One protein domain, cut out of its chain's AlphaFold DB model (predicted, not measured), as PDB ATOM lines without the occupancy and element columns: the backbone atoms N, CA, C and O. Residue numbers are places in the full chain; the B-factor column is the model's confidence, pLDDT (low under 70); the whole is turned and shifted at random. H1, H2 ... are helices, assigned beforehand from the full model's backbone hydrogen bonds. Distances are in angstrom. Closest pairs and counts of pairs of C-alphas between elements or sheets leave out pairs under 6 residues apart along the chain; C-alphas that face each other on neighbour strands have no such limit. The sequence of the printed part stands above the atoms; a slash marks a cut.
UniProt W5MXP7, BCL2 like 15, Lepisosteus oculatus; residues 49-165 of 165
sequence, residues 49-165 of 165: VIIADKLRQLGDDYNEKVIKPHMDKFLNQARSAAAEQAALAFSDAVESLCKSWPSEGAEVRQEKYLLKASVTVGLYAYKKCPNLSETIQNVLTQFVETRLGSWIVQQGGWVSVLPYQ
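Overview. This is residues 49 to 165 of the 165 residues of the protein "BCL2 like 15" of Lepisosteus oculatus (UniProt W5MXP7). Two helical hairpins, H2 with H3 and H4 with H5, cross each other; H1 crosses H4 on the side away from H3. H4 is near the middle, and short H6 is at the end of H5. The printed part has 117 residues with six named helices, H1 to H6, and no named strand: all helix, compact, radius of gyration of the C-alphas 13.7 A, spans 39 by 26 by 22 A.

Along the chain. H1, residues 49 to 60, begins at C-alpha 49 (87.695, 83.377, 120.619). H2 is 64 to 80, H3 83 to 100, 25.6 A, H4 110 to 128, 26.9 A, H5 130 to 155, 32.1 A. H6, 158 to 161, ends at C-alpha 161 (100.026, 84.321, 128.845).

Arrangement. H4 and H5 form a hairpin, a shallow tilt of 12 degrees; closest C-alphas Tyr 126 and Ser 133, 5.8 A. H1 touches H4 with residues 55 to 60 alone, about perpendicular at 87 degrees; closest C-alphas Gly 59 and Thr 120, 4.2 A. O i to N i+4 pairs are within hydrogen-bond range throughout H1, H3 and H4, 7 of 13 in H2, 17 of 22 in H5; H6 is too short.

Size, cuts and confidence. The printed part has no cut and no long link; pLDDT is under 70 at residues 61, 102 to 109 and 163 to 165.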
ATOM      1  N   VAL A  49      88.835  84.088 120.021       86.81
ATOM      2  CA  VAL A  49      87.695  83.377 120.619       86.81
ATOM      3  C   VAL A  49      88.183  82.343 121.629       86.81
ATOM      4  O   VAL A  49      87.648  82.274 122.737       86.81
ATOM      5  N   ILE A  50      89.228  81.583 121.285       85.56
ATOM      6  CA  ILE A  50      89.849  80.605 122.192       85.56
ATOM      7  C   ILE A  50      90.489  81.320 123.389       85.56
ATOM      8  O   ILE A  50      90.302  80.911 124.537       85.56
ATOM      9  N   ILE A  51      91.208  82.421 123.141       87.81
ATOM     10  CA  ILE A  51      91.823  83.241 124.196       87.81
ATOM     11  C   ILE A  51      90.743  83.807 125.122       87.81
ATOM     12  O   ILE A  51      90.859  83.694 126.342       87.81
ATOM     13  N   ALA A  52      89.679  84.379 124.557       89.31
ATOM     14  CA  ALA A  52      88.543  84.882 125.318       89.31
ATOM     15  C   ALA A  52      87.907  83.796 126.193       89.31
ATOM     16  O   ALA A  52      87.620  84.057 127.358       89.31
ATOM     17  N   ASP A  53      87.724  82.577 125.677       86.00
ATOM     18  CA  ASP A  53      87.140  81.483 126.453       86.00
ATOM     19  C   ASP A  53      88.004  81.083 127.654       86.00
ATOM     20  O   ASP A  53      87.506  81.008 128.778       86.00
ATOM     21  N   LYS A  54      89.318  80.955 127.454       86.38
ATOM     22  CA  LYS A  54      90.275  80.712 128.544       86.38
ATOM     23  C   LYS A  54      90.252  81.836 129.589       86.38
ATOM     24  O   LYS A  54      90.315  81.567 130.788       86.38
ATOM     25  N   LEU A  55      90.118  83.097 129.167       88.50
ATOM     26  CA  LEU A  55      89.947  84.227 130.088       88.50
ATOM     27  C   LEU A  55      88.615  84.151 130.852       88.50
ATOM     28  O   LEU A  55      88.595  84.454 132.045       88.50
ATOM     29  N   ARG A  56      87.515  83.710 130.223       87.00
ATOM     30  CA  ARG A  56      86.243  83.485 130.937       87.00
ATOM     31  C   ARG A  56      86.401  82.441 132.027       87.00
ATOM     32  O   ARG A  56      85.997  82.710 133.149       87.00
ATOM     33  N   GLN A  57      87.032  81.309 131.720       84.00
ATOM     34  CA  GLN A  57      87.310  80.266 132.712       84.00
ATOM     35  C   GLN A  57      88.123  80.836 133.887       84.00
ATOM     36  O   GLN A  57      87.763  80.646 135.043       84.00
ATOM     37  N   LEU A  58      89.140  81.655 133.594       81.12
ATOM     38  CA  LEU A  58      89.968  82.313 134.608       81.12
ATOM     39  C   LEU A  58      89.178  83.275 135.523       81.12
ATOM     40  O   LEU A  58      89.517  83.411 136.702       81.12
ATOM     41  N   GLY A  59      88.174  83.972 134.982       75.44
ATOM     42  CA  GLY A  59      87.363  84.953 135.709       75.44
ATOM     43  C   GLY A  59      86.088  84.402 136.363       75.44
ATOM     44  O   GLY A  59      85.600  85.002 137.322       75.44
ATOM     45  N   ASP A  60      85.553  83.278 135.877       72.75
ATOM     46  CA  ASP A  60      84.309  82.669 136.372       72.75
ATOM     47  C   ASP A  60      84.510  81.773 137.606       72.75
ATOM     48  O   ASP A  60      83.543  81.483 138.311       72.75
ATOM     49  N   ASP A  61      85.751  81.426 137.948       68.69
ATOM     50  CA  ASP A  61      86.102  80.623 139.132       68.69
ATOM     51  C   ASP A  61      85.892  81.340 140.488       68.69
ATOM     52  O   ASP A  61      86.295  80.836 141.541       68.69
ATOM     53  N   TYR A  62      85.263  82.522 140.513       70.75
ATOM     54  CA  TYR A  62      85.213  83.371 141.704       70.75
ATOM     55  C   TYR A  62      83.833  83.582 142.321       70.75
ATOM     56  O   TYR A  62      82.814  83.799 141.670       70.75
ATOM     57  N   ASN A  63      83.836  83.612 143.655       79.19
ATOM     58  CA  ASN A  63      82.648  83.840 144.462       79.19
ATOM     59  C   ASN A  63      82.200  85.310 144.401       79.19
ATOM     60  O   ASN A  63      82.911  86.216 144.844       79.19
ATOM     61  N   GLU A  64      80.963  85.533 143.958       78.56
ATOM     62  CA  GLU A  64      80.308  86.845 143.925       78.56
ATOM     63  C   GLU A  64      80.386  87.593 145.268       78.56
ATOM     64  O   GLU A  64      80.545  88.813 145.280       78.56
ATOM     65  N   LYS A  65      80.332  86.886 146.406       81.50
ATOM     66  CA  LYS A  65      80.419  87.514 147.738       81.50
ATOM     67  C   LYS A  65      81.759  88.205 147.994       81.50
ATOM     68  O   LYS A  65      81.795  89.146 148.780       81.50
ATOM     69  N   VAL A  66      82.827  87.735 147.351       81.88
ATOM     70  CA  VAL A  66      84.166  88.331 147.440       81.88
ATOM     71  C   VAL A  66      84.269  89.508 146.480       81.88
ATOM     72  O   VAL A  66      84.747  90.558 146.872       81.88
ATOM     73  N   ILE A  67      83.759  89.371 145.253       84.56
ATOM     74  CA  ILE A  67      83.877  90.406 144.214       84.56
ATOM     75  C   ILE A  67      83.025  91.635 144.546       84.56
ATOM     76  O   ILE A  67      83.508  92.764 144.493       84.56
ATOM     77  N   LYS A  68      81.753  91.427 144.908       86.00
ATOM     78  CA  LYS A  68      80.741  92.478 145.098       86.00
ATOM     79  C   LYS A  68      81.205  93.701 145.915       86.00
ATOM     80  O   LYS A  68      80.997  94.806 145.415       86.00
ATOM     81  N   PRO A  69      81.834  93.572 147.102       87.19
ATOM     82  CA  PRO A  69      82.268  94.730 147.894       87.19
ATOM     83  C   PRO A  69      83.296  95.636 147.195       87.19
ATOM     84  O   PRO A  69      83.410  96.804 147.555       87.19
ATOM     85  N   HIS A  70      84.010  95.146 146.178       87.31
ATOM     86  CA  HIS A  70      84.970  95.946 145.407       87.31
ATOM     87  C   HIS A  70      84.325  96.676 144.216       87.31
ATOM     88  O   HIS A  70      84.950  97.545 143.610       87.31
ATOM     89  N   MET A  71      83.070  96.357 143.881       87.88
ATOM     90  CA  MET A  71      82.429  96.791 142.635       87.88
ATOM     91  C   MET A  71      81.559  98.035 142.774       87.88
ATOM     92  O   MET A  71      81.335  98.716 141.777       87.88
ATOM     93  N   ASP A  72      81.072  98.360 143.973       86.94
ATOM     94  CA  ASP A  72      80.090  99.438 144.164       86.94
ATOM     95  C   ASP A  72      80.602 100.793 143.652       86.94
ATOM     96  O   ASP A  72      79.888 101.511 142.949       86.94
ATOM     97  N   LYS A  73      81.870 101.127 143.933       86.88
ATOM     98  CA  LYS A  73      82.497 102.361 143.437       86.88
ATOM     99  C   LYS A  73      82.580 102.362 141.910       86.88
ATOM    100  O   LYS A  73      82.190 103.346 141.286       86.88
ATOM    101  N   PHE A  74      83.056 101.268 141.316       89.75
ATOM    102  CA  PHE A  74      83.193 101.150 139.867       89.75
ATOM    103  C   PHE A  74      81.842 101.234 139.153       89.75
ATOM    104  O   PHE A  74      81.686 102.052 138.251       89.75
ATOM    105  N   LEU A  75      80.846 100.462 139.591       88.06
ATOM    106  CA  LEU A  75      79.522 100.449 138.971       88.06
ATOM    107  C   LEU A  75      78.823 101.808 139.072       88.06
ATOM    108  O   LEU A  75      78.135 102.205 138.136       88.06
ATOM    109  N   ASN A  76      79.012 102.543 140.170       87.88
ATOM    110  CA  ASN A  76      78.487 103.901 140.285       87.88
ATOM    111  C   ASN A  76      79.181 104.859 139.305       87.88
ATOM    112  O   ASN A  76      78.499 105.541 138.545       87.88
ATOM    113  N   GLN A  77      80.519 104.864 139.257       87.62
ATOM    114  CA  GLN A  77      81.272 105.740 138.346       87.62
ATOM    115  C   GLN A  77      81.006 105.417 136.870       87.62
ATOM    116  O   GLN A  77      80.846 106.330 136.067       87.62
ATOM    117  N   ALA A  78      80.864 104.138 136.517       85.50
ATOM    118  CA  ALA A  78      80.521 103.719 135.161       85.50
ATOM    119  C   ALA A  78      79.124 104.193 134.714       85.50
ATOM    120  O   ALA A  78      78.895 104.346 133.520       85.50
ATOM    121  N   ARG A  79      78.189 104.444 135.646       84.88
ATOM    122  CA  ARG A  79      76.838 104.949 135.330       84.88
ATOM    123  C   ARG A  79      76.748 106.467 135.252       84.88
ATOM    124  O   ARG A  79      75.891 106.971 134.535       84.88
ATOM    125  N   SER A  80      77.533 107.186 136.053       78.56
ATOM    126  CA  SER A  80      77.297 108.613 136.315       78.56
ATOM    127  C   SER A  80      78.455 109.542 135.962       78.56
ATOM    128  O   SER A  80      78.298 110.752 136.116       78.56
ATOM    129  N   ALA A  81      79.618 109.026 135.558       71.38
ATOM    130  CA  ALA A  81      80.833 109.824 135.412       71.38
ATOM    131  C   ALA A  81      81.472 109.727 134.018       71.38
ATOM    132  O   ALA A  81      81.142 108.861 133.210       71.38
ATOM    133  N   ALA A  82      82.412 110.639 133.746       77.00
ATOM    134  CA  ALA A  82      83.250 110.598 132.551       77.00
ATOM    135  C   ALA A  82      84.095 109.311 132.516       77.00
ATOM    136  O   ALA A  82      84.486 108.791 133.563       77.00
ATOM    137  N   ALA A  83      84.425 108.833 131.312       78.12
ATOM    138  CA  ALA A  83      85.148 107.575 131.093       78.12
ATOM    139  C   ALA A  83      86.436 107.435 131.936       78.12
ATOM    140  O   ALA A  83      86.754 106.343 132.401       78.12
ATOM    141  N   GLU A  84      87.135 108.540 132.204       83.69
ATOM    142  CA  GLU A  84      88.342 108.570 133.041       83.69
ATOM    143  C   GLU A  84      88.080 108.152 134.498       83.69
ATOM    144  O   GLU A  84      88.845 107.382 135.076       83.69
ATOM    145  N   GLN A  85      86.974 108.605 135.093       86.75
ATOM    146  CA  GLN A  85      86.596 108.236 136.462       86.75
ATOM    147  C   GLN A  85      86.210 106.757 136.552       86.75
ATOM    148  O   GLN A  85      86.550 106.081 137.523       86.75
ATOM    149  N   ALA A  86      85.544 106.235 135.516       87.50
ATOM    150  CA  ALA A  86      85.233 104.815 135.414       87.50
ATOM    151  C   ALA A  86      86.513 103.966 135.300       87.50
ATOM    152  O   ALA A  86      86.614 102.946 135.977       87.50
ATOM    153  N   ALA A  87      87.511 104.404 134.525       88.69
ATOM    154  CA  ALA A  87      88.797 103.713 134.389       88.69
ATOM    155  C   ALA A  87      89.613 103.698 135.697       88.69
ATOM    156  O   ALA A  87      90.201 102.673 136.060       88.69
ATOM    157  N   LEU A  88      89.616 104.810 136.441       91.12
ATOM    158  CA  LEU A  88      90.243 104.879 137.765       91.12
ATOM    159  C   LEU A  88      89.533 103.961 138.764       91.12
ATOM    160  O   LEU A  88      90.178 103.160 139.432       91.12
ATOM    161  N   ALA A  89      88.200 104.019 138.824       91.69
ATOM    162  CA  ALA A  89      87.426 103.170 139.724       91.69
ATOM    163  C   ALA A  89      87.530 101.679 139.365       91.69
ATOM    164  O   ALA A  89      87.517 100.839 140.262       91.69
ATOM    165  N   PHE A  90      87.668 101.350 138.077       92.75
ATOM    166  CA  PHE A  90      87.964  99.997 137.616       92.75
ATOM    167  C   PHE A  90      89.327  99.529 138.133       92.75
ATOM    168  O   PHE A  90      89.423  98.463 138.732       92.75
ATOM    169  N   SER A  91      90.368 100.350 137.967       92.12
ATOM    170  CA  SER A  91      91.716 100.035 138.457       92.12
ATOM    171  C   SER A  91      91.731  99.820 139.974       92.12
ATOM    172  O   SER A  91      92.281  98.826 140.443       92.12
ATOM    173  N   ASP A  92      91.052 100.688 140.732       92.56
ATOM    174  CA  ASP A  92      90.901 100.550 142.185       92.56
ATOM    175  C   ASP A  92      90.207  99.235 142.570       92.56
ATOM    176  O   ASP A  92      90.638  98.555 143.504       92.56
ATOM    177  N   ALA A  93      89.134  98.864 141.859       92.06
ATOM    178  CA  ALA A  93      88.408  97.620 142.100       92.06
ATOM    179  C   ALA A  93      89.303  96.400 141.854       92.06
ATOM    180  O   ALA A  93      89.347  95.496 142.688       92.06
ATOM    181  N   VAL A  94      90.067  96.403 140.757       91.12
ATOM    182  CA  VAL A  94      91.025  95.344 140.412       91.12
ATOM    183  C   VAL A  94      92.125  95.225 141.465       91.12
ATOM    184  O   VAL A  94      92.391  94.129 141.948       91.12
ATOM    185  N   GLU A  95      92.746  96.332 141.872       90.00
ATOM    186  CA  GLU A  95      93.798  96.313 142.893       90.00
ATOM    187  C   GLU A  95      93.280  95.876 144.263       90.00
ATOM    188  O   GLU A  95      93.947  95.126 144.980       90.00
ATOM    189  N   SER A  96      92.096  96.354 144.647       88.56
ATOM    190  CA  SER A  96      91.461  95.982 145.906       88.56
ATOM    191  C   SER A  96      91.108  94.493 145.918       88.56
ATOM    192  O   SER A  96      91.381  93.816 146.910       88.56
ATOM    193  N   LEU A  97      90.610  93.969 144.793       87.38
ATOM    194  CA  LEU A  97      90.335  92.547 144.618       87.38
ATOM    195  C   LEU A  97      91.628  91.719 144.677       87.38
ATOM    196  O   LEU A  97      91.690  90.771 145.456       87.38
ATOM    197  N   CYS A  98      92.687  92.125 143.969       85.31
ATOM    198  CA  CYS A  98      94.004  91.483 144.041       85.31
ATOM    199  C   CYS A  98      94.538  91.392 145.478       85.31
ATOM    200  O   CYS A  98      95.086  90.365 145.864       85.31
ATOM    201  N   LYS A  99      94.377  92.451 146.285       82.88
ATOM    202  CA  LYS A  99      94.818  92.480 147.694       82.88
ATOM    203  C   LYS A  99      93.956  91.612 148.612       82.88
ATOM    204  O   LYS A  99      94.430  91.192 149.663       82.88
ATOM    205  N   SER A 100      92.694  91.388 148.251       79.00
ATOM    206  CA  SER A 100      91.769  90.544 149.017       79.00
ATOM    207  C   SER A 100      92.023  89.047 148.824       79.00
ATOM    208  O   SER A 100      91.543  88.232 149.613       79.00
ATOM    209  N   TRP A 101      92.767  88.674 147.779       76.56
ATOM    210  CA  TRP A 101      93.063  87.283 147.480       76.56
ATOM    211  C   TRP A 101      94.202  86.756 148.354       76.56
ATOM    212  O   TRP A 101      95.245  87.407 148.461       76.56
ATOM    213  N   PRO A 102      94.040  85.572 148.973       62.34
ATOM    214  CA  PRO A 102      95.167  84.894 149.592       62.34
ATOM    215  C   PRO A 102      96.186  84.622 148.489       62.34
ATOM    216  O   PRO A 102      95.843  84.024 147.473       62.34
ATOM    217  N   SER A 103      97.417  85.108 148.652       57.97
ATOM    218  CA  SER A 103      98.488  84.867 147.687       57.97
ATOM    219  C   SER A 103      98.676  83.357 147.538       57.97
ATOM    220  O   SER A 103      99.216  82.710 148.438       57.97
ATOM    221  N   GLU A 104      98.200  82.787 146.435       50.66
ATOM    222  CA  GLU A 104      98.474  81.414 146.023       50.66
ATOM    223  C   GLU A 104      99.971  81.344 145.669       50.66
ATOM    224  O   GLU A 104     100.381  81.583 144.537       50.66
ATOM    225  N   GLY A 105     100.802  81.117 146.690       47.97
ATOM    226  CA  GLY A 105     102.245  80.916 146.569       47.97
ATOM    227  C   GLY A 105     103.042  82.131 146.075       47.97
ATOM    228  O   GLY A 105     102.580  82.986 145.327       47.97
ATOM    229  N   ALA A 106     104.311  82.198 146.464       47.78
ATOM    230  CA  ALA A 106     105.248  83.227 146.009       47.78
ATOM    231  C   ALA A 106     105.619  83.122 144.507       47.78
ATOM    232  O   ALA A 106     106.436  83.904 144.026       47.78
ATOM    233  N   GLU A 107     105.049  82.162 143.766       50.78
ATOM    234  CA  GLU A 107     105.449  81.816 142.394       50.78
ATOM    235  C   GLU A 107     104.514  82.350 141.299       50.78
ATOM    236  O   GLU A 107     104.908  82.425 140.131       50.78
ATOM    237  N   VAL A 108     103.289  82.765 141.632       54.97
ATOM    238  CA  VAL A 108     102.392  83.356 140.633       54.97
ATOM    239  C   VAL A 108     102.740  84.840 140.483       54.97
ATOM    240  O   VAL A 108     102.520  85.649 141.384       54.97
ATOM    241  N   ARG A 109     103.317  85.196 139.324       69.06
ATOM    242  CA  ARG A 109     103.720  86.578 139.013       69.06
ATOM    243  C   ARG A 109     102.532  87.536 139.152       69.06
ATOM    244  O   ARG A 109     101.430  87.231 138.694       69.06
ATOM    245  N   GLN A 110     102.781  88.697 139.753       80.62
ATOM    246  CA  GLN A 110     101.802  89.750 140.047       80.62
ATOM    247  C   GLN A 110     100.881  90.076 138.856       80.62
ATOM    248  O   GLN A 110      99.688  90.309 139.037       80.62
ATOM    249  N   GLU A 111     101.406  90.040 137.634       86.25
ATOM    250  CA  GLU A 111     100.680  90.338 136.400       86.25
ATOM    251  C   GLU A 111      99.619  89.286 136.052       86.25
ATOM    252  O   GLU A 111      98.555  89.644 135.549       86.25
ATOM    253  N   LYS A 112      99.845  88.003 136.380       83.56
ATOM    254  CA  LYS A 112      98.841  86.942 136.184       83.56
ATOM    255  C   LYS A 112      97.636  87.147 137.098       83.56
ATOM    256  O   LYS A 112      96.501  87.037 136.641       83.56
ATOM    257  N   TYR A 113      97.871  87.503 138.363       83.94
ATOM    258  CA  TYR A 113      96.785  87.878 139.272       83.94
ATOM    259  C   TYR A 113      96.067  89.130 138.806       83.94
ATOM    260  O   TYR A 113      94.844  89.179 138.834       83.94
ATOM    261  N   LEU A 114      96.814  90.128 138.341       88.69
ATOM    262  CA  LEU A 114      96.225  91.371 137.871       88.69
ATOM    263  C   LEU A 114      95.341  91.154 136.635       88.69
ATOM    264  O   LEU A 114      94.264  91.742 136.549       88.69
ATOM    265  N   LEU A 115      95.751  90.275 135.713       90.06
ATOM    266  CA  LEU A 115      94.931  89.843 134.580       90.06
ATOM    267  C   LEU A 115      93.683  89.084 135.045       90.06
ATOM    268  O   LEU A 115      92.575  89.388 134.613       90.06
ATOM    269  N   LYS A 116      93.845  88.123 135.957       88.00
ATOM    270  CA  LYS A 116      92.728  87.364 136.531       88.00
ATOM    271  C   LYS A 116      91.709  88.295 137.196       88.00
ATOM    272  O   LYS A 116      90.509  88.176 136.953       88.00
ATOM    273  N   ALA A 117      92.172  89.264 137.982       89.62
ATOM    274  CA  ALA A 117      91.321  90.228 138.675       89.62
ATOM    275  C   ALA A 117      90.612  91.170 137.707       89.62
ATOM    276  O   ALA A 117      89.408  91.372 137.844       89.62
ATOM    277  N   SER A 118      91.315  91.707 136.709       91.94
ATOM    278  CA  SER A 118      90.709  92.605 135.723       91.94
ATOM    279  C   SER A 118      89.612  91.917 134.916       91.94
ATOM    280  O   SER A 118      88.521  92.471 134.776       91.94
ATOM    281  N   VAL A 119      89.842  90.678 134.479       91.12
ATOM    282  CA  VAL A 119      88.834  89.878 133.774       91.12
ATOM    283  C   VAL A 119      87.648  89.552 134.681       91.12
ATOM    284  O   VAL A 119      86.505  89.725 134.266       91.12
ATOM    285  N   THR A 120      87.894  89.173 135.938       90.56
ATOM    286  CA  THR A 120      86.834  88.890 136.923       90.56
ATOM    287  C   THR A 120      85.942  90.113 137.163       90.56
ATOM    288  O   THR A 120      84.714  90.025 137.092       90.56
ATOM    289  N   VAL A 121      86.550  91.279 137.408       91.31
ATOM    290  CA  VAL A 121      85.853  92.562 137.607       91.31
ATOM    291  C   VAL A 121      85.049  92.932 136.357       91.31
ATOM    292  O   VAL A 121      83.874  93.290 136.468       91.31
ATOM    293  N   GLY A 122      85.651  92.811 135.170       91.12
ATOM    294  CA  GLY A 122      85.002  93.098 133.891       91.12
ATOM    295  C   GLY A 122      83.786  92.209 133.632       91.12
ATOM    296  O   GLY A 122      82.689  92.720 133.397       91.12
ATOM    297  N   LEU A 123      83.946  90.885 133.735       89.50
ATOM    298  CA  LEU A 123      82.868  89.911 133.529       89.50
ATOM    299  C   LEU A 123      81.736  90.093 134.539       89.50
ATOM    300  O   LEU A 123      80.564  90.092 134.159       89.50
ATOM    301  N   TYR A 124      82.063  90.299 135.817       89.38
ATOM    302  CA  TYR A 124      81.054  90.545 136.842       89.38
ATOM    303  C   TYR A 124      80.254  91.819 136.549       89.38
ATOM    304  O   TYR A 124      79.021  91.808 136.597       89.38
ATOM    305  N   ALA A 125      80.935  92.917 136.210       88.81
ATOM    306  CA  ALA A 125      80.270  94.170 135.885       88.81
ATOM    307  C   ALA A 125      79.368  94.039 134.658       88.81
ATOM    308  O   ALA A 125      78.238  94.524 134.688       88.81
ATOM    309  N   TYR A 126      79.836  93.340 133.622       88.19
ATOM    310  CA  TYR A 126      79.068  93.100 132.405       88.19
ATOM    311  C   TYR A 126      77.798  92.293 132.701       88.19
ATOM    312  O   TYR A 126      76.706  92.692 132.305       88.19
ATOM    313  N   LYS A 127      77.915  91.222 133.500       86.31
ATOM    314  CA  LYS A 127      76.776  90.395 133.937       86.31
ATOM    315  C   LYS A 127      75.757  91.187 134.772       86.31
ATOM    316  O   LYS A 127      74.562  90.915 134.694       86.31
ATOM    317  N   LYS A 128      76.196  92.153 135.590       86.19
ATOM    318  CA  LYS A 128      75.302  92.949 136.458       86.19
ATOM    319  C   LYS A 128      74.714  94.186 135.788       86.19
ATOM    320  O   LYS A 128      73.627  94.609 136.169       86.19
ATOM    321  N   CYS A 129      75.441  94.795 134.858       86.00
ATOM    322  CA  CYS A 129      75.070  96.037 134.187       86.00
ATOM    323  C   CYS A 129      75.344  95.920 132.680       86.00
ATOM    324  O   CYS A 129      76.234  96.606 132.170       86.00
ATOM    325  N   PRO A 130      74.586  95.086 131.944       84.31
ATOM    326  CA  PRO A 130      74.799  94.899 130.507       84.31
ATOM    327  C   PRO A 130      74.600  96.198 129.709       84.31
ATOM    328  O   PRO A 130      75.162  96.360 128.632       84.31
ATOM    329  N   ASN A 131      73.862  97.166 130.261       86.25
ATOM    330  CA  ASN A 131      73.685  98.504 129.695       86.25
ATOM    331  C   ASN A 131      74.965  99.365 129.696       86.25
ATOM    332  O   ASN A 131      74.972 100.419 129.072       86.25
ATOM    333  N   LEU A 132      76.015  98.953 130.415       87.19
ATOM    334  CA  LEU A 132      77.319  99.626 130.472       87.19
ATOM    335  C   LEU A 132      78.396  98.848 129.703       87.19
ATOM    336  O   LEU A 132      79.587  99.064 129.928       87.19
ATOM    337  N   SER A 133      77.994  97.914 128.838       86.94
ATOM    338  CA  SER A 133      78.883  97.001 128.115       86.94
ATOM    339  C   SER A 133      80.036  97.714 127.412       86.94
ATOM    340  O   SER A 133      81.185  97.328 127.600       86.94
ATOM    341  N   GLU A 134      79.749  98.784 126.673       88.75
ATOM    342  CA  GLU A 134      80.754  99.568 125.946       88.75
ATOM    343  C   GLU A 134      81.763 100.223 126.899       88.75
ATOM    344  O   GLU A 134      82.975 100.134 126.699       88.75
ATOM    345  N   THR A 135      81.284 100.821 127.993       89.94
ATOM    346  CA  THR A 135      82.156 101.416 129.014       89.94
ATOM    347  C   THR A 135      83.046 100.359 129.656       89.94
ATOM    348  O   THR A 135      84.245 100.584 129.793       89.94
ATOM    349  N   ILE A 136      82.484  99.200 130.013       90.19
ATOM    350  CA  ILE A 136      83.207  98.088 130.645       90.19
ATOM    351  C   ILE A 136      84.270  97.518 129.694       90.19
ATOM    352  O   ILE A 136      85.413  97.316 130.107       90.19
ATOM    353  N   GLN A 137      83.926  97.315 128.421       91.25
ATOM    354  CA  GLN A 137      84.863  96.880 127.384       91.25
ATOM    355  C   GLN A 137      86.013  97.866 127.214       91.25
ATOM    356  O   GLN A 137      87.176  97.460 127.185       91.25
ATOM    357  N   ASN A 138      85.703  99.162 127.149       91.31
ATOM    358  CA  ASN A 138      86.708 100.197 126.970       91.31
ATOM    359  C   ASN A 138      87.660 100.280 128.172       91.31
ATOM    360  O   ASN A 138      88.875 100.256 127.980       91.31
ATOM    361  N   VAL A 139      87.147 100.314 129.410       92.94
ATOM    362  CA  VAL A 139      88.017 100.392 130.599       92.94
ATOM    363  C   VAL A 139      88.863  99.133 130.775       92.94
ATOM    364  O   VAL A 139      90.034  99.250 131.132       92.94
ATOM    365  N   LEU A 140      88.329  97.943 130.468       93.31
ATOM    366  CA  LEU A 140      89.103  96.701 130.518       93.31
ATOM    367  C   LEU A 140      90.197  96.687 129.442       93.31
ATOM    368  O   LEU A 140      91.347  96.380 129.750       93.31
ATOM    369  N   THR A 141      89.867  97.073 128.206       92.94
ATOM    370  CA  THR A 141      90.837  97.177 127.101       92.94
ATOM    371  C   THR A 141      91.962  98.141 127.463       92.94
ATOM    372  O   THR A 141      93.134  97.778 127.403       92.94
ATOM    373  N   GLN A 142      91.617  99.348 127.923       92.31
ATOM    374  CA  GLN A 142      92.598 100.344 128.349       92.31
ATOM    375  C   GLN A 142      93.459  99.842 129.507       92.31
ATOM    376  O   GLN A 142      94.676 100.027 129.493       92.31
ATOM    377  N   PHE A 143      92.858  99.188 130.501       93.12
ATOM    378  CA  PHE A 143      93.595  98.627 131.626       93.12
ATOM    379  C   PHE A 143      94.610  97.578 131.160       93.12
ATOM    380  O   PHE A 143      95.779  97.639 131.540       93.12
ATOM    381  N   VAL A 144      94.197  96.650 130.297       92.19
ATOM    382  CA  VAL A 144      95.079  95.610 129.758       92.19
ATOM    383  C   VAL A 144      96.201  96.226 128.927       92.19
ATOM    384  O   VAL A 144      97.365  95.927 129.179       92.19
ATOM    385  N   GLU A 145      95.896  97.131 127.998       91.31
ATOM    386  CA  GLU A 145      96.918  97.779 127.173       91.31
ATOM    387  C   GLU A 145      97.952  98.547 128.008       91.31
ATOM    388  O   GLU A 145      99.146  98.491 127.716       91.31
ATOM    389  N   THR A 146      97.508  99.253 129.050       90.81
ATOM    390  CA  THR A 146      98.370 100.144 129.845       90.81
ATOM    391  C   THR A 146      99.131  99.428 130.955       90.81
ATOM    392  O   THR A 146     100.289  99.762 131.208       90.81
ATOM    393  N   ARG A 147      98.506  98.464 131.640       90.44
ATOM    394  CA  ARG A 147      99.093  97.781 132.805       90.44
ATOM    395  C   ARG A 147      99.697  96.428 132.469       90.44
ATOM    396  O   ARG A 147     100.670  96.041 133.105       90.44
ATOM    397  N   LEU A 148      99.139  95.722 131.490       90.06
ATOM    398  CA  LEU A 148      99.529  94.350 131.158       90.06
ATOM    399  C   LEU A 148     100.187  94.235 129.783       90.06
ATOM    400  O   LEU A 148     100.859  93.243 129.528       90.06
ATOM    401  N   GLY A 149     100.065  95.245 128.917       89.44
ATOM    402  CA  GLY A 149     100.521  95.177 127.531       89.44
ATOM    403  C   GLY A 149     102.002  94.839 127.391       89.44
ATOM    404  O   GLY A 149     102.354  93.890 126.693       89.44
ATOM    405  N   SER A 150     102.873  95.544 128.119       88.56
ATOM    406  CA  SER A 150     104.315  95.259 128.117       88.56
ATOM    407  C   SER A 150     104.625  93.835 128.575       88.56
ATOM    408  O   SER A 150     105.462  93.168 127.974       88.56
ATOM    409  N   TRP A 151     103.936  93.355 129.612       89.25
ATOM    410  CA  TRP A 151     104.135  92.009 130.136       89.25
ATOM    411  C   TRP A 151     103.652  90.936 129.152       89.25
ATOM    412  O   TRP A 151     104.389  89.987 128.892       89.25
ATOM    413  N   ILE A 152     102.471  91.113 128.546       87.88
ATOM    414  CA  ILE A 152     101.921  90.186 127.545       87.88
ATOM    415  C   ILE A 152     102.866  90.083 126.347       87.88
ATOM    416  O   ILE A 152     103.221  88.982 125.932       87.88
ATOM    417  N   VAL A 153     103.349  91.217 125.833       87.44
ATOM    418  CA  VAL A 153     104.323  91.239 124.732       87.44
ATOM    419  C   VAL A 153     105.626  90.537 125.128       87.44
ATOM    420  O   VAL A 153     106.153  89.755 124.343       87.44
ATOM    421  N   GLN A 154     106.124  90.747 126.351       86.62
ATOM    422  CA  GLN A 154     107.322  90.061 126.857       86.62
ATOM    423  C   GLN A 154     107.142  88.549 127.022       86.62
ATOM    424  O   GLN A 154     108.123  87.818 126.921       86.62
ATOM    425  N   GLN A 155     105.924  88.068 127.292       83.69
ATOM    426  CA  GLN A 155     105.653  86.628 127.329       83.69
ATOM    427  C   GLN A 155     105.585  86.004 125.924       83.69
ATOM    428  O   GLN A 155     105.597  84.783 125.820       83.69
ATOM    429  N   GLY A 156     105.546  86.801 124.850       84.69
ATOM    430  CA  GLY A 156     105.372  86.317 123.474       84.69
ATOM    431  C   GLY A 156     103.961  86.523 122.915       84.69
ATOM    432  O   GLY A 156     103.649  86.012 121.846       84.69
ATOM    433  N   GLY A 157     103.117  87.299 123.602       87.00
ATOM    434  CA  GLY A 157     101.748  87.602 123.189       87.00
ATOM    435  C   GLY A 157     100.694  86.887 124.032       87.00
ATOM    436  O   GLY A 157     100.980  86.298 125.073       87.00
ATOM    437  N   TRP A 158      99.440  86.977 123.588       87.31
ATOM    438  CA  TRP A 158      98.292  86.436 124.321       87.31
ATOM    439  C   TRP A 158      98.321  84.912 124.479       87.31
ATOM    440  O   TRP A 158      97.914  84.411 125.526       87.31
ATOM    441  N   VAL A 159      98.834  84.191 123.476       83.06
ATOM    442  CA  VAL A 159      98.911  82.719 123.481       83.06
ATOM    443  C   VAL A 159      99.794  82.219 124.632       83.06
ATOM    444  O   VAL A 159      99.414  81.293 125.339       83.06
ATOM    445  N   SER A 160     100.900  82.910 124.917       83.00
ATOM    446  CA  SER A 160     101.861  82.530 125.965       83.00
ATOM    447  C   SER A 160     101.449  82.902 127.393       83.00
ATOM    448  O   SER A 160     102.067  82.465 128.366       83.00
ATOM    449  N   VAL A 161     100.460  83.783 127.544       80.31
ATOM    450  CA  VAL A 161     100.026  84.321 128.845       80.31
ATOM    451  C   VAL A 161      99.011  83.411 129.534       80.31
ATOM    452  O   VAL A 161      98.924  83.397 130.767       80.31
ATOM    453  N   LEU A 162      98.263  82.645 128.748       76.88
ATOM    454  CA  LEU A 162      97.262  81.715 129.241       76.88
ATOM    455  C   LEU A 162      97.931  80.393 129.637       76.88
ATOM    456  O   LEU A 162      98.813  79.923 128.920       76.88
ATOM    457  N   PRO A 163      97.559  79.781 130.775       59.84
ATOM    458  CA  PRO A 163      98.083  78.469 131.120       59.84
ATOM    459  C   PRO A 163      97.686  77.460 130.031       59.84
ATOM    460  O   PRO A 163      96.510  77.345 129.679       59.84
ATOM    461  N   TYR A 164      98.677  76.750 129.492       45.97
ATOM    462  CA  TYR A 164      98.453  75.445 128.879       45.97
ATOM    463  C   TYR A 164      97.942  74.540 130.004       45.97
ATOM    464  O   TYR A 164      98.650  74.352 130.996       45.97
ATOM    465  N   GLN A 165      96.688  74.098 129.914       37.22
ATOM    466  CA  GLN A 165      96.218  72.963 130.705       37.22
ATOM    467  C   GLN A 165      96.547  71.684 129.953       37.22
ATOM    468  O   GLN A 165      96.330  71.687 128.721       37.22
TER     469      GLN A 165